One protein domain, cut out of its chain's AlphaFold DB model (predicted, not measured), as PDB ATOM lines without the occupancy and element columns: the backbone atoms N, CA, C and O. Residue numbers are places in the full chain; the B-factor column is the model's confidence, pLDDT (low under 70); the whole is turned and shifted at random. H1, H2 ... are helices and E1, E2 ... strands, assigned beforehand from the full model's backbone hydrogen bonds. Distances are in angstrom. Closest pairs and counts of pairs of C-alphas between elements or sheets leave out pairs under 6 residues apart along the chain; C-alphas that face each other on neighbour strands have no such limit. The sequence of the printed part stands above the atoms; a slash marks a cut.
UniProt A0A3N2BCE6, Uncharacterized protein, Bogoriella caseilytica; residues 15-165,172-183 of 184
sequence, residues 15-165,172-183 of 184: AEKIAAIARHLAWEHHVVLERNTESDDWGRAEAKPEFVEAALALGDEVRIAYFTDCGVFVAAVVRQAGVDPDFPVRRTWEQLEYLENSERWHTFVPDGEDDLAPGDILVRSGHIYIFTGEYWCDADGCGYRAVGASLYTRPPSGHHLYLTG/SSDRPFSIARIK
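What this domain is: This is residues 15 to 165 and 172 to 183 of the 184 residues of an uncharacterized protein of Bogoriella caseilytica (UniProt A0A3N2BCE6). One strongly twisted sheet of six antiparallel strands has three helices, H1, H3 and H4, over one face; H1 and H3 cover E3 and E4, and H4 covers E6 and E2. H2 packs on H3 away from the sheet, and the loop of residues 136 to 143 at the tip of the E3 and E4 hairpin reaches outward. The printed part has 163 residues, with four named helices followed by six named strands along the chain, in the sheet order E1, E6, E2, E3, E4, E5. The class is mixed, helices and strands, with under half of the residues, 75, in named elements. The whole is compact, with a radius of gyration of the C-alphas of 14.5 A, and rounded, spanning 39 by 37 by 31 A.

Where its parts are: H1, residues 15 to 25, begins with C-alpha 15 at (36.530, -12.426, 11.609) and is 15.5 A long from first to last C-alpha. Residues 26 to 48 have no named element; then comes H2, residues 49 to 56. H3, residues 70 to 80, is 15.6 A long and begins with C-alpha 70 at (47.488, -26.990, 7.272). H4, residues 92 to 101, is 14.2 A long. E1 is residues 105 to 108 and E2 is residues 121 to 124. E3, residues 127 to 135, is the longest strand at 19.5 A and bends by 69 degrees at residue 132. E4, residues 144 to 150, is 15.5 A long, and E5 is residues 154 to 159. E6, residues 178 to 182, is 13.2 A long and ends with C-alpha 182 at (33.204, -15.049, 6.969).

How they stand to each other: E2, E3, E4 and E5 form a meander, each strand the antiparallel neighbour of the one before, with E2 and E3, E3 and E4, and E4 and E5 as hairpins. N 122 and O 129 are 2.8 A apart across E2 and E3, N 135 and O 144 are 2.7 A apart across E3 and E4, and N 159 and O 146 are 2.8 A apart across E4 and E5, within hydrogen-bond range. The pairing of E3 is staggered: residues 127 to 130 pair with E2 and residues 130 to 135 with E4. E6 is antiparallel to E2, with N 180 and O 121 at 2.8 A, and to the edge strand E1, with N 106 and O 181 at 2.8 A. The arrangement has two layers, helices on one face of a sheet. H1 is on it at a height of 8.0 A and runs across the strands, at 81 degrees to E3 on the local plane; the closest C-alphas of the two are those of Ala 19 and Thr 132, 5.1 A apart. H3, on the same face as H1, has a height of 7.6 A and runs along the strands, at 10 degrees to E4 on the local plane; the C-alphas of Cys 70 and Ala 149, their closest, are 4.5 A apart. H4 has a height of 8.8 A and runs only just across the strands, at 61 degrees to E2 on the local plane; the closest C-alphas of the two are those of Leu 96 and Val 123, 6.9 A apart. H3 is the hub of the helices. It touches H1 at a steep tilt of 62 degrees, opposite ways, with the C-alphas of Ala 22 and Val 77 closest at 5.6 A. It touches H2 about perpendicular, at 88 degrees, with those of Ala 55 and Ala 76 closest at 5.3 A. H3 and H4 only just touch, with 3 pairs of C-alphas within 8 A, the closest being those of Gly 71 and Thr 92 at 5.8 A. H2 is not on the sheet, and H2 and H4 are apart. In H1, H2, H3 and H4 every O i to N i+4 pair is within hydrogen-bond range.

The domain as a whole: The two C-alphas farthest apart are those of Asn 101 and Ala 139, at 43.2 A. Residues 166 to 171 are not printed, and C-alphas 165 and 172 are 9.8 A apart across the cut, which falls in the link from E5 to E6. The links H1 to H2, H2 to H3, H3 to H4 and E1 to E2 are long. The mean pLDDT of the printed part is 87.9; it is under 70 at residues 135 to 143, 162 to 165 and 172 to 176.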
ATOM      1  N   ALA A  15      35.185 -12.570  12.167       95.12
ATOM      2  CA  ALA A  15      36.530 -12.426  11.609       95.12
ATOM      3  C   ALA A  15      37.592 -12.142  12.692       95.12
ATOM      4  O   ALA A  15      38.634 -12.798  12.734       95.12
ATOM      5  N   GLU A  16      37.302 -11.244  13.638       94.56
ATOM      6  CA  GLU A  16      38.200 -10.951  14.766       94.56
ATOM      7  C   GLU A  16      38.409 -12.174  15.666       94.56
ATOM      8  O   GLU A  16      39.530 -12.415  16.121       94.56
ATOM      9  N   LYS A  17      37.363 -12.984  15.887       96.00
ATOM     10  CA  LYS A  17      37.476 -14.240  16.643       96.00
ATOM     11  C   LYS A  17      38.402 -15.231  15.942       96.00
ATOM     12  O   LYS A  17      39.285 -15.782  16.598       96.00
ATOM     13  N   ILE A  18      38.248 -15.424  14.626       97.19
ATOM     14  CA  ILE A  18      39.148 -16.277  13.830       97.19
ATOM     15  C   ILE A  18      40.589 -15.785  13.977       97.19
ATOM     16  O   ILE A  18      41.467 -16.569  14.331       97.19
ATOM     17  N   ALA A  19      40.839 -14.491  13.755       95.38
ATOM     18  CA  ALA A  19      42.183 -13.929  13.825       95.38
ATOM     19  C   ALA A  19      42.812 -14.118  15.214       95.38
ATOM     20  O   ALA A  19      43.959 -14.551  15.319       95.38
ATOM     21  N   ALA A  20      42.071 -13.832  16.283       94.50
ATOM     22  CA  ALA A  20      42.567 -13.955  17.647       94.50
ATOM     23  C   ALA A  20      42.873 -15.412  18.032       94.50
ATOM     24  O   ALA A  20      43.924 -15.682  18.617       94.50
ATOM     25  N   ILE A  21      42.007 -16.358  17.657       97.06
ATOM     26  CA  ILE A  21      42.245 -17.788  17.886       97.06
ATOM     27  C   ILE A  21      43.430 -18.278  17.047       97.06
ATOM     28  O   ILE A  21      44.284 -18.988  17.568       97.06
ATOM     29  N   ALA A  22      43.559 -17.849  15.790       96.75
ATOM     30  CA  ALA A  22      44.697 -18.207  14.943       96.75
ATOM     31  C   ALA A  22      46.037 -17.822  15.592       96.75
ATOM     32  O   ALA A  22      46.955 -18.639  15.646       96.75
ATOM     33  N   ARG A  23      46.122 -16.607  16.150       93.94
ATOM     34  CA  ARG A  23      47.290 -16.134  16.913       93.94
ATOM     35  C   ARG A  23      47.500 -16.933  18.200       93.94
ATOM     36  O   ARG A  23      48.626 -17.252  18.561       93.94
ATOM     37  N   HIS A  24      46.419 -17.277  18.898       95.38
ATOM     38  CA  HIS A  24      46.489 -18.063  20.127       95.38
ATOM     39  C   HIS A  24      47.017 -19.484  19.883       95.38
ATOM     40  O   HIS A  24      47.813 -19.979  20.680       95.38
ATOM     41  N   LEU A  25      46.641 -20.116  18.770       97.19
ATOM     42  CA  LEU A  25      47.038 -21.486  18.435       97.19
ATOM     43  C   LEU A  25      48.396 -21.588  17.721       97.19
ATOM     44  O   LEU A  25      48.990 -22.663  17.699       97.19
ATOM     45  N   ALA A  26      48.914 -20.498  17.154       95.38
ATOM     46  CA  ALA A  26      50.201 -20.481  16.463       95.38
ATOM     47  C   ALA A  26      51.342 -19.943  17.339       95.38
ATOM     48  O   ALA A  26      51.140 -19.133  18.249       95.38
ATOM     49  N   TRP A  27      52.566 -20.396  17.066       92.94
ATOM     50  CA  TRP A  27      53.769 -19.732  17.569       92.94
ATOM     51  C   TRP A  27      53.956 -18.375  16.887       92.94
ATOM     52  O   TRP A  27      53.605 -18.201  15.717       92.94
ATOM     53  N   GLU A  28      54.507 -17.406  17.617       83.44
ATOM     54  CA  GLU A  28      54.836 -16.073  17.084       83.44
ATOM     55  C   GLU A  28      56.062 -16.125  16.159       83.44
ATOM     56  O   GLU A  28      56.125 -15.424  15.154       83.44
ATOM     57  N   HIS A  29      56.988 -17.046  16.427       82.62
ATOM     58  CA  HIS A  29      58.145 -17.322  15.581       82.62
ATOM     59  C   HIS A  29      57.876 -18.474  14.606       82.62
ATOM     60  O   HIS A  29      57.009 -19.323  14.827       82.62
ATOM     61  N   HIS A  30      58.652 -18.524  13.523       84.12
ATOM     62  CA  HIS A  30      58.604 -19.613  12.554       84.12
ATOM     63  C   HIS A  30      59.265 -20.876  13.122       84.12
ATOM     64  O   HIS A  30      60.433 -20.849  13.509       84.12
ATOM     65  N   VAL A  31      58.531 -21.991  13.138       88.19
ATOM     66  CA  VAL A  31      59.050 -23.301  13.562       88.19
ATOM     67  C   VAL A  31      59.355 -24.132  12.322       88.19
ATOM     68  O   VAL A  31      58.542 -24.187  11.405       88.19
ATOM     69  N   VAL A  32      60.508 -24.794  12.267       85.00
ATOM     70  CA  VAL A  32      60.865 -25.690  11.157       85.00
ATOM     71  C   VAL A  32      61.236 -27.043  11.718       85.00
ATOM     72  O   VAL A  32      62.088 -27.134  12.596       85.00
ATOM     73  N   LEU A  33      60.608 -28.084  11.183       89.62
ATOM     74  CA  LEU A  33      60.922 -29.468  11.499       89.62
ATOM     75  C   LEU A  33      61.576 -30.136  10.296       89.62
ATOM     76  O   LEU A  33      61.317 -29.782   9.141       89.62
ATOM     77  N   GLU A  34      62.383 -31.158  10.563       91.56
ATOM     78  CA  GLU A  34      62.757 -32.098   9.513       91.56
ATOM     79  C   GLU A  34      61.498 -32.760   8.946       91.56
ATOM     80  O   GLU A  34      60.541 -33.058   9.663       91.56
ATOM     81  N   ARG A  35      61.464 -32.967   7.628       91.19
ATOM     82  CA  ARG A  35      60.296 -33.574   6.993       91.19
ATOM     83  C   ARG A  35      60.168 -35.029   7.444       91.19
ATOM     84  O   ARG A  35      61.075 -35.815   7.197       91.19
ATOM     85  N   ASN A  36      59.010 -35.406   7.978       89.12
ATOM     86  CA  ASN A  36      58.713 -36.793   8.337       89.12
ATOM     87  C   ASN A  36      57.339 -37.200   7.805       89.12
ATOM     88  O   ASN A  36      56.342 -36.593   8.173       89.12
ATOM     89  N   THR A  37      57.288 -38.223   6.950       89.12
ATOM     90  CA  THR A  37      56.049 -38.742   6.342       89.12
ATOM     91  C   THR A  37      55.561 -40.054   6.954       89.12
ATOM     92  O   THR A  37      54.592 -40.624   6.465       89.12
ATOM     93  N   GLU A  38      56.245 -40.560   7.978       90.00
ATOM     94  CA  GLU A  38      56.009 -41.880   8.576       90.00
ATOM     95  C   GLU A  38      55.263 -41.805   9.917       90.00
ATOM     96  O   GLU A  38      54.840 -42.832  10.440       90.00
ATOM     97  N   SER A  39      55.090 -40.603  10.479       90.81
ATOM     98  CA  SER A  39      54.414 -40.380  11.762       90.81
ATOM     99  C   SER A  39      53.063 -39.684  11.570       90.81
ATOM    100  O   SER A  39      52.951 -38.595  10.998       90.81
ATOM    101  N   ASP A  40      52.016 -40.324  12.088       91.56
ATOM    102  CA  ASP A  40      50.653 -39.792  12.102       91.56
ATOM    103  C   ASP A  40      50.496 -38.612  13.071       91.56
ATOM    104  O   ASP A  40      49.760 -37.666  12.790       91.56
ATOM    105  N   ASP A  41      51.231 -38.631  14.182       92.88
ATOM    106  CA  ASP A  41      51.261 -37.611  15.231       92.88
ATOM    107  C   ASP A  41      52.417 -36.609  15.066       92.88
ATOM    108  O   ASP A  41      52.783 -35.903  16.010       92.88
ATOM    109  N   TRP A  42      52.993 -36.521  13.865       95.25
ATOM    110  CA  TRP A  42      54.165 -35.690  13.619       95.25
ATOM    111  C   TRP A  42      53.923 -34.224  13.986       95.25
ATOM    112  O   TRP A  42      52.856 -33.664  13.724       95.25
ATOM    113  N   GLY A  43      54.938 -33.607  14.595       94.69
ATOM    114  CA  GLY A  43      54.918 -32.223  15.064       94.69
ATOM    115  C   GLY A  43      54.214 -31.996  16.402       94.69
ATOM    116  O   GLY A  43      54.245 -30.871  16.891       94.69
ATOM    117  N   ARG A  44      53.633 -33.025  17.043       96.25
ATOM    118  CA  ARG A  44      52.909 -32.873  18.321       96.25
ATOM    119  C   ARG A  44      53.736 -32.222  19.428       96.25
ATOM    120  O   ARG A  44      53.208 -31.400  20.162       96.25
ATOM    121  N   ALA A  45      55.001 -32.619  19.567       95.81
ATOM    122  CA  ALA A  45      55.886 -32.117  20.620       95.81
ATOM    123  C   ALA A  45      56.296 -30.649  20.412       95.81
ATOM    124  O   ALA A  45      56.599 -29.957  21.377       95.81
ATOM    125  N   GLU A  46      56.273 -30.192  19.161       96.38
ATOM    126  CA  GLU A  46      56.744 -28.869  18.736       96.38
ATOM    127  C   GLU A  46      55.580 -27.896  18.502       96.38
ATOM    128  O   GLU A  46      55.765 -26.688  18.361       96.38
ATOM    129  N   ALA A  47      54.353 -28.411  18.446       97.00
ATOM    130  CA  ALA A  47      53.132 -27.629  18.409       97.00
ATOM    131  C   ALA A  47      52.844 -26.966  19.763       97.00
ATOM    132  O   ALA A  47      53.155 -27.508  20.824       97.00
ATOM    133  N   LYS A  48      52.164 -25.814  19.732       97.38
ATOM    134  CA  LYS A  48      51.625 -25.211  20.955       97.38
ATOM    135  C   LYS A  48      50.651 -26.169  21.643       97.38
ATOM    136  O   LYS A  48      49.807 -26.748  20.949       97.38
ATOM    137  N   PRO A  49      50.702 -26.303  22.981       97.88
ATOM    138  CA  PRO A  49      49.747 -27.125  23.721       97.88
ATOM    139  C   PRO A  49      48.292 -26.766  23.408       97.88
ATOM    140  O   PRO A  49      47.470 -27.658  23.222       97.88
ATOM    141  N   GLU A  50      47.995 -25.476  23.250       97.88
ATOM    142  CA  GLU A  50      46.654 -24.985  22.930       97.88
ATOM    143  C   GLU A  50      46.181 -25.474  21.556       97.88
ATOM    144  O   GLU A  50      45.017 -25.839  21.393       97.88
ATOM    145  N   PHE A  51      47.084 -25.559  20.569       98.00
ATOM    146  CA  PHE A  51      46.755 -26.156  19.275       98.00
ATOM    147  C   PHE A  51      46.562 -27.665  19.375       98.00
ATOM    148  O   PHE A  51      45.632 -28.193  18.772       98.00
ATOM    149  N   VAL A  52      47.393 -28.370  20.147       97.88
ATOM    150  CA  VAL A  52      47.222 -29.814  20.360       97.88
ATOM    151  C   VAL A  52      45.847 -30.105  20.967       97.88
ATOM    152  O   VAL A  52      45.154 -31.004  20.493       97.88
ATOM    153  N   GLU A  53      45.422 -29.333  21.968       97.31
ATOM    154  CA  GLU A  53      44.089 -29.447  22.570       97.31
ATOM    155  C   GLU A  53      42.973 -29.145  21.559       97.31
ATOM    156  O   GLU A  53      42.053 -29.950  21.408       97.31
ATOM    157  N   ALA A  54      43.072 -28.033  20.821       97.31
ATOM    158  CA  ALA A  54      42.071 -27.639  19.831       97.31
ATOM    159  C   ALA A  54      41.944 -28.652  18.680       97.31
ATOM    160  O   ALA A  54      40.834 -28.980  18.266       97.31
ATOM    161  N   ALA A  55      43.066 -29.189  18.193       96.81
ATOM    162  CA  ALA A  55      43.091 -30.194  17.136       96.81
ATOM    163  C   ALA A  55      42.456 -31.514  17.595       96.81
ATOM    164  O   ALA A  55      41.674 -32.111  16.864       96.81
ATOM    165  N   LEU A  56      42.729 -31.957  18.828       95.88
ATOM    166  CA  LEU A  56      42.103 -33.162  19.386       95.88
ATOM    167  C   LEU A  56      40.599 -32.988  19.633       95.88
ATOM    168  O   LEU A  56      39.839 -33.946  19.499       95.88
ATOM    169  N   ALA A  57      40.154 -31.773  19.959       95.75
ATOM    170  CA  ALA A  57      38.740 -31.459  20.152       95.75
ATOM    171  C   ALA A  57      37.907 -31.542  18.858       95.75
ATOM    172  O   ALA A  57      36.679 -31.555  18.929       95.75
ATOM    173  N   LEU A  58      38.543 -31.650  17.683       94.31
ATOM    174  CA  LEU A  58      37.849 -31.844  16.407       94.31
ATOM    175  C   LEU A  58      37.139 -33.204  16.312       94.31
ATOM    176  O   LEU A  58      36.261 -33.354  15.464       94.31
ATOM    177  N   GLY A  59      37.489 -34.167  17.177       87.81
ATOM    178  CA  GLY A  59      36.883 -35.503  17.210       87.81
ATOM    179  C   GLY A  59      37.335 -36.434  16.080       87.81
ATOM    180  O   GLY A  59      36.813 -37.540  15.959       87.81
ATOM    181  N   ASP A  60      38.308 -35.998  15.279       78.31
ATOM    182  CA  ASP A  60      38.875 -36.748  14.164       78.31
ATOM    183  C   ASP A  60      40.045 -37.634  14.609       78.31
ATOM    184  O   ASP A  60      40.782 -37.330  15.549       78.31
ATOM    185  N   GLU A  61      40.249 -38.741  13.896       85.94
ATOM    186  CA  GLU A  61      41.380 -39.626  14.150       85.94
ATOM    187  C   GLU A  61      42.703 -38.960  13.740       85.94
ATOM    188  O   GLU A  61      42.863 -38.500  12.604       85.94
ATOM    189  N   VAL A  62      43.672 -38.949  14.660       87.94
ATOM    190  CA  VAL A  62      45.035 -38.460  14.413       87.94
ATOM    191  C   VAL A  62      45.690 -39.343  13.356       87.94
ATOM    192  O   VAL A  62      46.040 -40.490  13.619       87.94
ATOM    193  N   ARG A  63      45.831 -38.800  12.147       85.56
ATOM    194  CA  ARG A  63      46.426 -39.477  10.990       85.56
ATOM    195  C   ARG A  63      47.173 -38.493  10.113       85.56
ATOM    196  O   ARG A  63      46.675 -37.387   9.887       85.56
ATOM    197  N   ILE A  64      48.254 -38.954   9.492       87.38
ATOM    198  CA  ILE A  64      49.024 -38.232   8.477       87.38
ATOM    199  C   ILE A  64      49.491 -36.875   9.016       87.38
ATOM    200  O   ILE A  64      48.914 -35.838   8.682       87.38
ATOM    201  N   ALA A  65      50.527 -36.899   9.857       90.38
ATOM    202  CA  ALA A  65      51.195 -35.721  10.408       90.38
ATOM    203  C   ALA A  65      50.247 -34.625  10.919       90.38
ATOM    204  O   ALA A  65      50.387 -33.442  10.592       90.38
ATOM    205  N   TYR A  66      49.276 -35.046  11.726       93.50
ATOM    206  CA  TYR A  66      48.084 -34.294  12.108       93.50
ATOM    207  C   TYR A  66      48.388 -32.907  12.695       93.50
ATOM    208  O   TYR A  66      47.726 -31.930  12.356       93.50
ATOM    209  N   PHE A  67      49.442 -32.787  13.510       96.56
ATOM    210  CA  PHE A  67      49.826 -31.527  14.164       96.56
ATOM    211  C   PHE A  67      50.690 -30.608  13.284       96.56
ATOM    212  O   PHE A  67      51.138 -29.549  13.722       96.56
ATOM    213  N   THR A  68      50.903 -30.990  12.029       96.62
ATOM    214  CA  THR A  68      51.507 -30.143  10.992       96.62
ATOM    215  C   THR A  68      50.582 -29.946   9.789       96.62
ATOM    216  O   THR A  68      50.939 -29.242   8.850       96.62
ATOM    217  N   ASP A  69      49.388 -30.544   9.783       96.25
ATOM    218  CA  ASP A  69      48.445 -30.435   8.671       96.25
ATOM    219  C   ASP A  69      47.829 -29.021   8.628       96.25
ATOM    220  O   ASP A  69      47.246 -28.529   9.598       96.25
ATOM    221  N   CYS A  70      47.983 -28.349   7.484       96.00
ATOM    222  CA  CYS A  70      47.488 -26.990   7.272       96.00
ATOM    223  C   CYS A  70      45.956 -26.894   7.363       96.00
ATOM    224  O   CYS A  70      45.439 -25.924   7.913       96.00
ATOM    225  N   GLY A  71      45.233 -27.921   6.907       96.50
ATOM    226  CA  GLY A  71      43.779 -27.990   6.995       96.50
ATOM    227  C   GLY A  71      43.299 -28.205   8.425       96.50
ATOM    228  O   GLY A  71      42.377 -27.507   8.845       96.50
ATOM    229  N   VAL A  72      43.969 -29.087   9.181       97.62
ATOM    230  CA  VAL A  72      43.664 -29.329  10.608       97.62
ATOM    231  C   VAL A  72      43.833 -28.053  11.421       97.62
ATOM    232  O   VAL A  72      42.982 -27.735  12.249       97.62
ATOM    233  N   PHE A  73      44.892 -27.282  11.159       98.12
ATOM    234  CA  PHE A  73      45.084 -25.987  11.805       98.12
ATOM    235  C   PHE A  73      43.915 -25.029  11.556       98.12
ATOM    236  O   PHE A  73      43.347 -24.493  12.507       98.12
ATOM    237  N   VAL A  74      43.527 -24.833  10.295       98.12
ATOM    238  CA  VAL A  74      42.441 -23.904   9.959       98.12
ATOM    239  C   VAL A  74      41.107 -24.374  10.537       98.12
ATOM    240  O   VAL A  74      40.372 -23.565  11.098       98.12
ATOM    241  N   ALA A  75      40.825 -25.678  10.505       98.06
ATOM    242  CA  ALA A  75      39.622 -26.229  11.117       98.06
ATOM    243  C   ALA A  75      39.586 -26.045  12.638       98.06
ATOM    244  O   ALA A  75      38.551 -25.646  13.174       98.06
ATOM    245  N   ALA A  76      40.707 -26.283  13.329       98.25
ATOM    246  CA  ALA A  76      40.830 -26.038  14.764       98.25
ATOM    247  C   ALA A  76      40.512 -24.577  15.099       98.25
ATOM    248  O   ALA A  76      39.701 -24.315  15.984       98.25
ATOM    249  N   VAL A  77      41.076 -23.631  14.340       98.50
ATOM    250  CA  VAL A  77      40.814 -22.202  14.540       98.50
ATOM    251  C   VAL A  77      39.342 -21.863  14.332       98.50
ATOM    252  O   VAL A  77      38.719 -21.262  15.205       98.50
ATOM    253  N   VAL A  78      38.778 -22.239  13.184       98.00
ATOM    254  CA  VAL A  78      37.412 -21.863  12.797       98.00
ATOM    255  C   VAL A  78      36.381 -22.447  13.765       98.00
ATOM    256  O   VAL A  78      35.478 -21.738  14.220       98.00
ATOM    257  N   ARG A  79      36.535 -23.721  14.142       97.50
ATOM    258  CA  ARG A  79      35.606 -24.376  15.068       97.50
ATOM    259  C   ARG A  79      35.769 -23.873  16.499       97.50
ATOM    260  O   ARG A  79      34.763 -23.649  17.166       97.50
ATOM    261  N   GLN A  80      36.993 -23.622  16.964       96.75
ATOM    262  CA  GLN A  80      37.216 -23.077  18.307       96.75
ATOM    263  C   GLN A  80      36.779 -21.609  18.429       96.75
ATOM    264  O   GLN A  80      36.302 -21.201  19.485       96.75
ATOM    265  N   ALA A  81      36.854 -20.830  17.346       95.94
ATOM    266  CA  ALA A  81      36.257 -19.497  17.281       95.94
ATOM    267  C   ALA A  81      34.717 -19.525  17.369       95.94
ATOM    268  O   ALA A  81      34.097 -18.484  17.601       95.94
ATOM    269  N   GLY A  82      34.093 -20.698  17.189       95.31
ATOM    270  CA  GLY A  82      32.645 -20.894  17.256       95.31
ATOM    271  C   GLY A  82      31.880 -20.269  16.088       95.31
ATOM    272  O   GLY A  82      30.671 -20.087  16.188       95.31
ATOM    273  N   VAL A  83      32.575 -19.906  15.004       94.38
ATOM    274  CA  VAL A  83      31.981 -19.186  13.865       94.38
ATOM    275  C   VAL A  83      31.406 -20.131  12.816       94.38
ATOM    276  O   VAL A  83      30.417 -19.802  12.169       94.38
ATOM    277  N   ASP A  84      32.004 -21.314  12.668       96.62
ATOM    278  CA  ASP A  84      31.539 -22.336  11.736       96.62
ATOM    279  C   ASP A  84      31.857 -23.747  12.268       96.62
ATOM    280  O   ASP A  84      32.927 -24.298  11.996       96.62
ATOM    281  N   PRO A  85      30.943 -24.344  13.058       95.06
ATOM    282  CA  PRO A  85      31.128 -25.681  13.626       95.06
ATOM    283  C   PRO A  85      31.229 -26.793  12.574       95.06
ATOM    284  O   PRO A  85      31.779 -27.857  12.861       95.06
ATOM    285  N   ASP A  86      30.715 -26.547  11.366       95.88
ATOM    286  CA  ASP A  86      30.608 -27.535  10.291       95.88
ATOM    287  C   ASP A  86      31.810 -27.492   9.334       95.88
ATOM    288  O   ASP A  86      31.901 -28.315   8.423       95.88
ATOM    289  N   PHE A  87      32.752 -26.562   9.542       97.19
ATOM    290  CA  PHE A  87      33.929 -26.398   8.689       97.19
ATOM    291  C   PHE A  87      34.718 -27.716   8.570       97.19
ATOM    292  O   PHE A  87      35.027 -28.309   9.609       97.19
ATOM    293  N   PRO A  88      35.068 -28.209   7.365       96.62
ATOM    294  CA  PRO A  88      35.729 -29.504   7.205       96.62
ATOM    295  C   PRO A  88      37.085 -29.561   7.911       96.62
ATOM    296  O   PRO A  88      37.862 -28.609   7.856       96.62
ATOM    297  N   VAL A  89      37.394 -30.690   8.556       95.81
ATOM    298  CA  VAL A  89      38.581 -30.803   9.421       95.81
ATOM    299  C   VAL A  89      39.891 -30.743   8.643       95.81
ATOM    300  O   VAL A  89      40.870 -30.173   9.112       95.81
ATOM    301  N   ARG A  90      39.945 -31.341   7.458       92.75
ATOM    302  CA  ARG A  90      41.186 -31.461   6.693       92.75
ATOM    303  C   ARG A  90      40.903 -31.560   5.204       92.75
ATOM    304  O   ARG A  90      39.750 -31.527   4.799       92.75
ATOM    305  N   ARG A  91      41.979 -31.741   4.426       91.12
ATOM    306  CA  ARG A  91      42.000 -31.778   2.956       91.12
ATOM    307  C   ARG A  91      41.613 -30.428   2.364       91.12
ATOM    308  O   ARG A  91      40.445 -30.095   2.217       91.12
ATOM    309  N   THR A  92      42.628 -29.690   1.925       91.12
ATOM    310  CA  THR A  92      42.462 -28.348   1.351       91.12
ATOM    311  C   THR A  92      41.436 -28.287   0.220       91.12
ATOM    312  O   THR A  92      40.750 -27.284   0.085       91.12
ATOM    313  N   TRP A  93      41.310 -29.341  -0.592       89.50
ATOM    314  CA  TRP A  93      40.334 -29.370  -1.681       89.50
ATOM    315  C   TRP A  93      38.885 -29.483  -1.177       89.50
ATOM    316  O   TRP A  93      38.036 -28.767  -1.692       89.50
ATOM    317  N   GLU A  94      38.615 -30.292  -0.144       93.25
ATOM    318  CA  GLU A  94      37.289 -30.379   0.501       93.25
ATOM    319  C   GLU A  94      36.948 -29.057   1.198       93.25
ATOM    320  O   GLU A  94      35.823 -28.573   1.117       93.25
ATOM    321  N   GLN A  95      37.934 -28.439   1.851       95.31
ATOM    322  CA  GLN A  95      37.769 -27.139   2.503       95.31
ATOM    323  C   GLN A  95      37.507 -26.017   1.490       95.31
ATOM    324  O   GLN A  95      36.652 -25.171   1.735       95.31
ATOM    325  N   LEU A  96      38.193 -26.016   0.343       92.69
ATOM    326  CA  LEU A  96      37.934 -25.053  -0.728       92.69
ATOM    327  C   LEU A  96      36.522 -25.219  -1.297       92.69
ATOM    328  O   LEU A  96      35.791 -24.239  -1.392       92.69
ATOM    329  N   GLU A  97      36.126 -26.452  -1.619       92.88
ATOM    330  CA  GLU A  97      34.784 -26.751  -2.123       92.88
ATOM    331  C   GLU A  97      33.704 -26.336  -1.115       92.88
ATOM    332  O   GLU A  97      32.699 -25.734  -1.493       92.88
ATOM    333  N   TYR A  98      33.926 -26.584   0.178       96.00
ATOM    334  CA  TYR A  98      33.035 -26.118   1.236       96.00
ATOM    335  C   TYR A  98      32.914 -24.591   1.250       96.00
ATOM    336  O   TYR A  98      31.804 -24.065   1.257       96.00
ATOM    337  N   LEU A  99      34.041 -23.875   1.225       95.38
ATOM    338  CA  LEU A  99      34.074 -22.411   1.247       95.38
ATOM    339  C   LEU A  99      33.353 -21.799   0.038       95.38
ATOM    340  O   LEU A  99      32.578 -20.860   0.207       95.38
ATOM    341  N   GLU A 100      33.569 -22.345  -1.161       92.81
ATOM    342  CA  GLU A 100      32.963 -21.871  -2.414       92.81
ATOM    343  C   GLU A 100      31.441 -22.061  -2.457       92.81
ATOM    344  O   GLU A 100      30.740 -21.264  -3.081       92.81
ATOM    345  N   ASN A 101      30.924 -23.087  -1.777       95.06
ATOM    346  CA  ASN A 101      29.497 -23.419  -1.762       95.06
ATOM    347  C   ASN A 101      28.784 -22.995  -0.467       95.06
ATOM    348  O   ASN A 101      27.594 -23.268  -0.301       95.06
ATOM    349  N   SER A 102      29.483 -22.347   0.469       94.88
ATOM    350  CA  SER A 102      28.919 -22.015   1.774       94.88
ATOM    351  C   SER A 102      28.087 -20.734   1.746       94.88
ATOM    352  O   SER A 102      28.515 -19.671   1.295       94.88
ATOM    353  N   GLU A 103      26.909 -20.787   2.364       94.62
ATOM    354  CA  GLU A 103      26.134 -19.581   2.656       94.62
ATOM    355  C   GLU A 103      26.802 -18.705   3.727       94.62
ATOM    356  O   GLU A 103      26.547 -17.503   3.748       94.62
ATOM    357  N   ARG A 104      27.702 -19.257   4.557       95.00
ATOM    358  CA  ARG A 104      28.416 -18.538   5.632       95.00
ATOM    359  C   ARG A 104      29.642 -17.772   5.142       95.00
ATOM    360  O   ARG A 104      29.994 -16.753   5.729       95.00
ATOM    361  N   TRP A 105      30.277 -18.230   4.066       97.25
ATOM    362  CA  TRP A 105      31.519 -17.650   3.552       97.25
ATOM    363  C   TRP A 105      31.292 -16.918   2.234       97.25
ATOM    364  O   TRP A 105      30.404 -17.243   1.446       97.25
ATOM    365  N   HIS A 106      32.067 -15.864   2.015       95.62
ATOM    366  CA  HIS A 106      32.178 -15.175   0.740       95.62
ATOM    367  C   HIS A 106      33.574 -15.424   0.178       95.62
ATOM    368  O   HIS A 106      34.563 -15.049   0.811       95.62
ATOM    369  N   THR A 107      33.645 -16.059  -0.991       92.69
ATOM    370  CA  THR A 107      34.904 -16.292  -1.693       92.69
ATOM    371  C   THR A 107      35.156 -15.237  -2.762       92.69
ATOM    372  O   THR A 107      34.240 -14.829  -3.480       92.69
ATOM    373  N   PHE A 108      36.404 -14.784  -2.867       89.00
ATOM    374  CA  PHE A 108      36.839 -13.819  -3.876       89.00
ATOM    375  C   PHE A 108      38.330 -13.982  -4.196       89.00
ATOM    376  O   PHE A 108      39.080 -14.610  -3.447       89.00
ATOM    377  N   VAL A 109      38.753 -13.415  -5.326       86.94
ATOM    378  CA  VAL A 109      40.168 -13.295  -5.696       86.94
ATOM    379  C   VAL A 109      40.609 -11.873  -5.337       86.94
ATOM    380  O   VAL A 109      39.958 -10.939  -5.803       86.94
ATOM    381  N   PRO A 110      41.646 -11.690  -4.504       83.50
ATOM    382  CA  PRO A 110      42.131 -10.364  -4.144       83.50
ATOM    383  C   PRO A 110      42.958  -9.775  -5.294       83.50
ATOM    384  O   PRO A 110      43.738 -10.491  -5.928       83.50
ATOM    385  N   ASP A 111      42.829  -8.472  -5.527       77.19
ATOM    386  CA  ASP A 111      43.698  -7.709  -6.427       77.19
ATOM    387  C   ASP A 111      45.025  -7.349  -5.731       77.19
ATOM    388  O   ASP A 111      46.063  -7.197  -6.383       77.19
ATOM    389  N   GLY A 112      45.015  -7.258  -4.397       77.19
ATOM    390  CA  GLY A 112      46.198  -7.005  -3.581       77.19
ATOM    391  C   GLY A 112      45.999  -7.294  -2.094       77.19
ATOM    392  O   GLY A 112      44.973  -7.804  -1.658       77.19
ATOM    393  N   GLU A 113      47.016  -6.975  -1.290       81.06
ATOM    394  CA  GLU A 113      46.961  -7.185   0.165       81.06
ATOM    395  C   GLU A 113      45.939  -6.292   0.865       81.06
ATOM    396  O   GLU A 113      45.363  -6.699   1.870       81.06
ATOM    397  N   ASP A 114      45.666  -5.117   0.300       85.00
ATOM    398  CA  ASP A 114      44.695  -4.161   0.837       85.00
ATOM    399  C   ASP A 114      43.254  -4.706   0.824       85.00
ATOM    400  O   ASP A 114      42.397  -4.201   1.549       85.00
ATOM    401  N   ASP A 115      42.987  -5.764   0.049       86.06
ATOM    402  CA  ASP A 115      41.695  -6.451   0.045       86.06
ATOM    403  C   ASP A 115      41.527  -7.412   1.228       86.06
ATOM    404  O   ASP A 115      40.414  -7.885   1.476       86.06
ATOM    405  N   LEU A 116      42.607  -7.729   1.952       90.19
ATOM    406  CA  LEU A 116      42.592  -8.685   3.055       90.19
ATOM    407  C   LEU A 116      42.160  -8.051   4.377       90.19
ATOM    408  O   LEU A 116      42.493  -6.914   4.706       90.19
ATOM    409  N   ALA A 117      41.489  -8.852   5.196       93.69
ATOM    410  CA  ALA A 117      41.114  -8.515   6.557       93.69
ATOM    411  C   ALA A 117      41.532  -9.641   7.512       93.69
ATOM    412  O   ALA A 117      41.453 -10.820   7.147       93.69
ATOM    413  N   PRO A 118      41.979  -9.327   8.744       94.69
ATOM    414  CA  PRO A 118      42.244 -10.343   9.757       94.69
ATOM    415  C   PRO A 118      41.066 -11.312   9.906       94.69
ATOM    416  O   PRO A 118      39.928 -10.885  10.077       94.69
ATOM    417  N   GLY A 119      41.354 -12.612   9.857       95.94
ATOM    418  CA  GLY A 119      40.353 -13.678   9.887       95.94
ATOM    419  C   GLY A 119      40.016 -14.253   8.511       95.94
ATOM    420  O   GLY A 119      39.357 -15.289   8.448       95.94
ATOM    421  N   ASP A 120      40.494 -13.643   7.426       96.44
ATOM    422  CA  ASP A 120      40.400 -14.238   6.096       96.44
ATOM    423  C   ASP A 120      41.170 -15.559   6.026       96.44
ATOM    424  O   ASP A 120      42.311 -15.679   6.491       96.44
ATOM    425  N   ILE A 121      40.544 -16.545   5.389       96.38
ATOM    426  CA  ILE A 121      41.162 -17.822   5.054       96.38
ATOM    427  C   ILE A 121      41.718 -17.720   3.642       96.38
ATOM    428  O   ILE A 121      41.022 -17.350   2.700       96.38
ATOM    429  N   LEU A 122      42.984 -18.083   3.501       93.06
ATOM    430  CA  LEU A 122      43.728 -18.033   2.259       93.06
ATOM    431  C   LEU A 122      43.906 -19.450   1.756       93.06
ATOM    432  O   LEU A 122      44.497 -20.283   2.445       93.06
ATOM    433  N   VAL A 123      43.412 -19.713   0.551       89.69
ATOM    434  CA  VAL A 123      43.452 -21.033  -0.063       89.69
ATOM    435  C   VAL A 123      44.172 -20.959  -1.403       89.69
ATOM    436  O   VAL A 123      43.851 -20.161  -2.283       89.69
ATOM    437  N   ARG A 124      45.137 -21.856  -1.581       79.94
ATOM    438  CA  ARG A 124      45.781 -22.167  -2.862       79.94
ATOM    439  C   ARG A 124      45.839 -23.682  -3.013       79.94
ATOM    440  O   ARG A 124      45.684 -24.403  -2.030       79.94
ATOM    441  N   SER A 125      46.059 -24.195  -4.222       73.88
ATOM    442  CA  SER A 125      46.081 -25.652  -4.418       73.88
ATOM    443  C   SER A 125      47.065 -26.336  -3.470       73.88
ATOM    444  O   SER A 125      48.266 -26.065  -3.490       73.88
ATOM    445  N   GLY A 126      46.522 -27.209  -2.622       82.62
ATOM    446  CA  GLY A 126      47.280 -27.979  -1.642       82.62
ATOM    447  C   GLY A 126      47.713 -27.221  -0.385       82.62
ATOM    448  O   GLY A 126      48.434 -27.813   0.412       82.62
ATOM    449  N   HIS A 127      47.307 -25.959  -0.184       90.00
ATOM    450  CA  HIS A 127      47.671 -25.203   1.016       90.00
ATOM    451  C   HIS A 127      46.594 -24.218   1.489       90.00
ATOM    452  O   HIS A 127      46.006 -23.492   0.688       90.00
ATOM    453  N   ILE A 128      46.374 -24.164   2.804       94.38
ATOM    454  CA  ILE A 128      45.376 -23.304   3.452       94.38
ATOM    455  C   ILE A 128      45.937 -22.689   4.736       94.38
ATOM    456  O   ILE A 128      46.663 -23.348   5.481       94.38
ATOM    457  N   TYR A 129      45.658 -21.414   4.979       94.81
ATOM    458  CA  TYR A 129      46.208 -20.666   6.112       94.81
ATOM    459  C   TYR A 129      45.351 -19.431   6.424       94.81
ATOM    460  O   TYR A 129      44.367 -19.182   5.731       94.81
ATOM    461  N   ILE A 130      45.676 -18.683   7.482       96.06
ATOM    462  CA  ILE A 130      44.839 -17.576   7.979       96.06
ATOM    463  C   ILE A 130      45.629 -16.276   7.988       96.06
ATOM    464  O   ILE A 130      46.724 -16.209   8.553       96.06
ATOM    465  N   PHE A 131      45.055 -15.230   7.403       94.00
ATOM    466  CA  PHE A 131      45.585 -13.880   7.495       94.00
ATOM    467  C   PHE A 131      45.175 -13.301   8.837       94.00
ATOM    468  O   PHE A 131      44.018 -13.365   9.245       94.00
ATOM    469  N   THR A 132      46.138 -12.734   9.546       91.31
ATOM    470  CA  THR A 132      45.898 -12.164  10.871       91.31
ATOM    471  C   THR A 132      46.129 -10.659  10.892       91.31
ATOM    472  O   THR A 132      45.804 -10.039  11.900       91.31
ATOM    473  N   GLY A 133      46.616 -10.049   9.804       85.50
ATOM    474  CA  GLY A 133      47.234  -8.721   9.842       85.50
ATOM    475  C   GLY A 133      48.623  -8.802  10.476       85.50
ATOM    476  O   GLY A 133      49.138  -9.902  10.648       85.50
ATOM    477  N   GLU A 134      49.235  -7.676  10.851       76.12
ATOM    478  CA  GLU A 134      50.567  -7.690  11.481       76.12
ATOM    479  C   GLU A 134      50.633  -8.677  12.658       76.12
ATOM    480  O   GLU A 134      49.879  -8.588  13.636       76.12
ATOM    481  N   TYR A 135      51.532  -9.647  12.524       67.12
ATOM    482  CA  TYR A 135      51.784 -10.758  13.425       67.12
ATOM    483  C   TYR A 135      53.282 -10.757  13.747       67.12
ATOM    484  O   TYR A 135      54.138 -10.829  12.864       67.12
ATOM    485  N   TRP A 136      53.574 -10.520  15.022       63.25
ATOM    486  CA  TRP A 136      54.841  -9.974  15.505       63.25
ATOM    487  C   TRP A 136      56.038 -10.925  15.376       63.25
ATOM    488  O   TRP A 136      55.899 -12.139  15.499       63.25
ATOM    489  N   CYS A 137      57.226 -10.329  15.248       59.72
ATOM    490  CA  CYS A 137      58.495 -10.895  15.703       59.72
ATOM    491  C   CYS A 137      59.294  -9.823  16.458       59.72
ATOM    492  O   CYS A 137      59.232  -8.632  16.149       59.72
ATOM    493  N   ASP A 138      60.067 -10.276  17.430       52.06
ATOM    494  CA  ASP A 138      60.970  -9.535  18.298       52.06
ATOM    495  C   ASP A 138      62.409  -9.421  17.732       52.06
ATOM    496  O   ASP A 138      62.699  -9.931  16.650       52.06
ATOM    497  N   ALA A 139      63.241  -8.638  18.446       46.88
ATOM    498  CA  ALA A 139      64.632  -8.150  18.271       46.88
ATOM    499  C   ALA A 139      65.325  -8.148  16.886       46.88
ATOM    500  O   ALA A 139      65.959  -7.149  16.548       46.88
ATOM    501  N   ASP A 140      65.212  -9.208  16.092       52.06
ATOM    502  CA  ASP A 140      65.872  -9.369  14.789       52.06
ATOM    503  C   ASP A 140      64.954  -9.037  13.599       52.06
ATOM    504  O   ASP A 140      65.400  -9.009  12.452       52.06
ATOM    505  N   GLY A 141      63.689  -8.706  13.887       55.25
ATOM    506  CA  GLY A 141      62.720  -8.163  12.943       55.25
ATOM    507  C   GLY A 141      62.134  -9.211  12.003       55.25
ATOM    508  O   GLY A 141      62.816  -9.722  11.127       55.25
ATOM    509  N   CYS A 142      60.828  -9.452  12.121       61.38
ATOM    510  CA  CYS A 142      59.991 -10.028  11.065       61.38
ATOM    511  C   CYS A 142      58.516  -9.644  11.291       61.38
ATOM    512  O   CYS A 142      57.971  -9.784  12.377       61.38
ATOM    513  N   GLY A 143      57.870  -9.131  10.244       66.75
ATOM    514  CA  GLY A 143      56.443  -8.812  10.220       66.75
ATOM    515  C   GLY A 143      55.687  -9.880   9.444       66.75
ATOM    516  O   GLY A 143      55.323  -9.654   8.289       66.75
ATOM    517  N   TYR A 144      55.489 -11.060  10.039       78.19
ATOM    518  CA  TYR A 144      54.553 -12.022   9.461       78.19
ATOM    519  C   TYR A 144      53.159 -11.397   9.453       78.19
ATOM    520  O   TYR A 144      52.833 -10.564  10.292       78.19
ATOM    521  N   ARG A 145      52.331 -11.749   8.472       85.94
ATOM    522  CA  ARG A 145      50.950 -11.234   8.399       85.94
ATOM    523  C   ARG A 145      49.892 -12.326   8.378       85.94
ATOM    524  O   ARG A 145      48.688 -12.078   8.371       85.94
ATOM    525  N   ALA A 146      50.356 -13.566   8.390       89.81
ATOM    526  CA  ALA A 146      49.536 -14.749   8.359       89.81
ATOM    527  C   ALA A 146      50.149 -15.828   9.249       89.81
ATOM    528  O   ALA A 146      51.327 -15.767   9.605       89.81
ATOM    529  N   VAL A 147      49.345 -16.828   9.578       93.06
ATOM    530  CA  VAL A 147      49.759 -18.019  10.318       93.06
ATOM    531  C   VAL A 147      49.230 -19.256   9.617       93.06
ATOM    532  O   VAL A 147      48.160 -19.244   9.011       93.06
ATOM    533  N   GLY A 148      49.986 -20.342   9.692       93.81
ATOM    534  CA  GLY A 148      49.581 -21.619   9.119       93.81
ATOM    535  C   GLY A 148      50.497 -22.743   9.566       93.81
ATOM    536  O   GLY A 148      51.594 -22.481  10.057       93.81
ATOM    537  N   ALA A 149      50.077 -23.980   9.341       94.75
ATOM    538  CA  ALA A 149      50.935 -25.161   9.426       94.75
ATOM    539  C   ALA A 149      51.364 -25.602   8.017       94.75
ATOM    540  O   ALA A 149      50.878 -25.055   7.030       94.75
ATOM    541  N   SER A 150      52.288 -26.551   7.897       92.62
ATOM    542  CA  SER A 150      52.658 -27.159   6.614       92.62
ATOM    543  C   SER A 150      52.898 -28.645   6.803       92.62
ATOM    544  O   SER A 150      53.746 -29.047   7.609       92.62
ATOM    545  N   LEU A 151      52.165 -29.450   6.031       91.50
ATOM    546  CA  LEU A 151      52.120 -30.897   6.194       91.50
ATOM    547  C   LEU A 151      53.541 -31.480   6.241       91.50
ATOM    548  O   LEU A 151      54.392 -31.149   5.409       91.50
ATOM    549  N   TYR A 152      53.795 -32.329   7.236       92.12
ATOM    550  CA  TYR A 152      55.064 -33.014   7.509       92.12
ATOM    551  C   TYR A 152      56.239 -32.143   7.957       92.12
ATOM    552  O   TYR A 152      57.298 -32.685   8.255       92.12
ATOM    553  N   THR A 153      56.114 -30.819   7.959       90.12
ATOM    554  CA  THR A 153      57.291 -29.931   7.997       90.12
ATOM    555  C   THR A 153      57.199 -28.835   9.041       90.12
ATOM    556  O   THR A 153      58.234 -28.340   9.482       90.12
ATOM    557  N   ARG A 154      55.989 -28.432   9.444       92.88
ATOM    558  CA  ARG A 154      55.835 -27.276  10.325       92.88
ATOM    559  C   ARG A 154      54.511 -27.272  11.095       92.88
ATOM    560  O   ARG A 154      53.460 -27.312  10.452       92.88
ATOM    561  N   PRO A 155      54.535 -27.157  12.435       96.19
ATOM    562  CA  PRO A 155      53.342 -26.867  13.225       96.19
ATOM    563  C   PRO A 155      52.913 -25.394  13.057       96.19
ATOM    564  O   PRO A 155      53.680 -24.587  12.516       96.19
ATOM    565  N   PRO A 156      51.710 -25.005  13.517       96.31
ATOM    566  CA  PRO A 156      51.216 -23.637  13.383       96.31
ATOM    567  C   PRO A 156      52.200 -22.577  13.879       96.31
ATOM    568  O   PRO A 156      52.599 -22.549  15.042       96.31
ATOM    569  N   SER A 157      52.598 -21.696  12.969       92.88
ATOM    570  CA  SER A 157      53.532 -20.599  13.228       92.88
ATOM    571  C   SER A 157      53.366 -19.495  12.181       92.88
ATOM    572  O   SER A 157      52.625 -19.674  11.202       92.88
ATOM    573  N   GLY A 158      54.065 -18.369  12.378       88.44
ATOM    574  CA  GLY A 158      54.130 -17.258  11.423       88.44
ATOM    575  C   GLY A 158      54.366 -17.726   9.982       88.44
ATOM    576  O   GLY A 158      55.104 -18.676   9.736       88.44
ATOM    577  N   HIS A 159      53.679 -17.105   9.026       82.75
ATOM    578  CA  HIS A 159      53.596 -17.555   7.641       82.75
ATOM    579  C   HIS A 159      53.799 -16.395   6.666       82.75
ATOM    580  O   HIS A 159      53.258 -15.302   6.849       82.75
ATOM    581  N   HIS A 160      54.547 -16.645   5.591       76.75
ATOM    582  CA  HIS A 160      54.699 -15.687   4.498       76.75
ATOM    583  C   HIS A 160      53.402 -15.555   3.700       76.75
ATOM    584  O   HIS A 160      52.735 -16.548   3.406       76.75
ATOM    585  N   LEU A 161      53.046 -14.326   3.352       74.25
ATOM    586  CA  LEU A 161      51.873 -14.061   2.541       74.25
ATOM    587  C   LEU A 161      52.192 -14.321   1.063       74.25
ATOM    588  O   LEU A 161      53.155 -13.773   0.530       74.25
ATOM    589  N   TYR A 162      51.370 -15.131   0.400       67.69
ATOM    590  CA  TYR A 162      51.534 -15.463  -1.016       67.69
ATOM    591  C   TYR A 162      50.303 -15.005  -1.809       67.69
ATOM    592  O   TYR A 162      49.439 -15.824  -2.105       67.69
ATOM    593  N   LEU A 163      50.210 -13.708  -2.128       62.25
ATOM    594  CA  LEU A 163      49.092 -13.151  -2.915       62.25
ATOM    595  C   LEU A 163      49.338 -13.132  -4.423       62.25
ATOM    596  O   LEU A 163      48.404 -13.231  -5.209       62.25
ATOM    597  N   THR A 164      50.602 -13.043  -4.840       48.19
ATOM    598  CA  THR A 164      50.999 -13.038  -6.252       48.19
ATOM    599  C   THR A 164      52.252 -13.888  -6.434       48.19
ATOM    600  O   THR A 164      53.209 -13.709  -5.682       48.19
ATOM    601  N   GLY A 165      52.305 -14.767  -7.442       45.28
ATOM    602  CA  GLY A 165      53.563 -15.447  -7.769       45.28
ATOM    603  C   GLY A 165      53.471 -16.617  -8.748       45.28
ATOM    604  O   GLY A 165      52.863 -17.636  -8.454       45.28
ATOM    605  N   SER A 172      52.864 -25.455  -7.002       32.66
ATOM    606  CA  SER A 172      52.269 -25.114  -8.288       32.66
ATOM    607  C   SER A 172      50.750 -25.160  -8.245       32.66
ATOM    608  O   SER A 172      50.167 -26.196  -7.908       32.66
ATOM    609  N   SER A 173      50.094 -24.086  -8.672       44.19
ATOM    610  CA  SER A 173      48.707 -24.205  -9.088       44.19
ATOM    611  C   SER A 173      48.320 -23.227 -10.168       44.19
ATOM    612  O   SER A 173      48.502 -22.024 -10.022       44.19
ATOM    613  N   ASP A 174      47.700 -23.780 -11.204       48.34
ATOM    614  CA  ASP A 174      47.091 -23.055 -12.314       48.34
ATOM    615  C   ASP A 174      45.770 -22.374 -11.909       48.34
ATOM    616  O   ASP A 174      45.140 -21.701 -12.724       48.34
ATOM    617  N   ARG A 175      45.320 -22.567 -10.658       52.75
ATOM    618  CA  ARG A 175      44.136 -21.910 -10.106       52.75
ATOM    619  C   ARG A 175      44.525 -20.596  -9.430       52.75
ATOM    620  O   ARG A 175      45.532 -20.565  -8.715       52.75
ATOM    621  N   PRO A 176      43.735 -19.526  -9.639       62.09
ATOM    622  CA  PRO A 176      43.925 -18.284  -8.915       62.09
ATOM    623  C   PRO A 176      43.779 -18.540  -7.417       62.09
ATOM    624  O   PRO A 176      43.119 -19.481  -6.974       62.09
ATOM    625  N   PHE A 177      44.446 -17.698  -6.650       71.69
ATOM    626  CA  PHE A 177      44.348 -17.681  -5.207       71.69
ATOM    627  C   PHE A 177      42.918 -17.333  -4.774       71.69
ATOM    628  O   PHE A 177      42.358 -16.359  -5.278       71.69
ATOM    629  N   SER A 178      42.347 -18.105  -3.846       84.31
ATOM    630  CA  SER A 178      41.002 -17.865  -3.319       84.31
ATOM    631  C   SER A 178      41.088 -17.410  -1.869       84.31
ATOM    632  O   SER A 178      41.666 -18.095  -1.024       84.31
ATOM    633  N   ILE A 179      40.481 -16.266  -1.575       88.38
ATOM    634  CA  ILE A 179      40.193 -15.831  -0.211       88.38
ATOM    635  C   ILE A 179      38.792 -16.288   0.149       88.38
ATOM    636  O   ILE A 179      37.891 -16.202  -0.681       88.38
ATOM    637  N   ALA A 180      38.598 -16.723   1.389       93.88
ATOM    638  CA  ALA A 180      37.287 -16.846   1.992       93.88
ATOM    639  C   ALA A 180      37.182 -15.950   3.227       93.88
ATOM    640  O   ALA A 180      37.957 -16.075   4.176       93.88
ATOM    641  N   ARG A 181      36.177 -15.077   3.216       96.50
ATOM    642  CA  ARG A 181      35.820 -14.203   4.331       96.50
ATOM    643  C   ARG A 181      34.499 -14.646   4.934       96.50
ATOM    644  O   ARG A 181      33.531 -14.881   4.207       96.50
ATOM    645  N   ILE A 182      34.447 -14.751   6.257       96.31
ATOM    646  CA  ILE A 182      33.204 -15.049   6.969       96.31
ATOM    647  C   ILE A 182      32.232 -13.870   6.806       96.31
ATOM    648  O   ILE A 182      32.626 -12.708   6.938       96.31
ATOM    649  N   LYS A 183      30.969 -14.151   6.478       91.75
ATOM    650  CA  LYS A 183      29.923 -13.121   6.402       91.75
ATOM    651  C   LYS A 183      29.532 -12.691   7.820       91.75
ATOM    652  O   LYS A 183      29.519 -13.516   8.733       91.75
TER     653      LYS A 183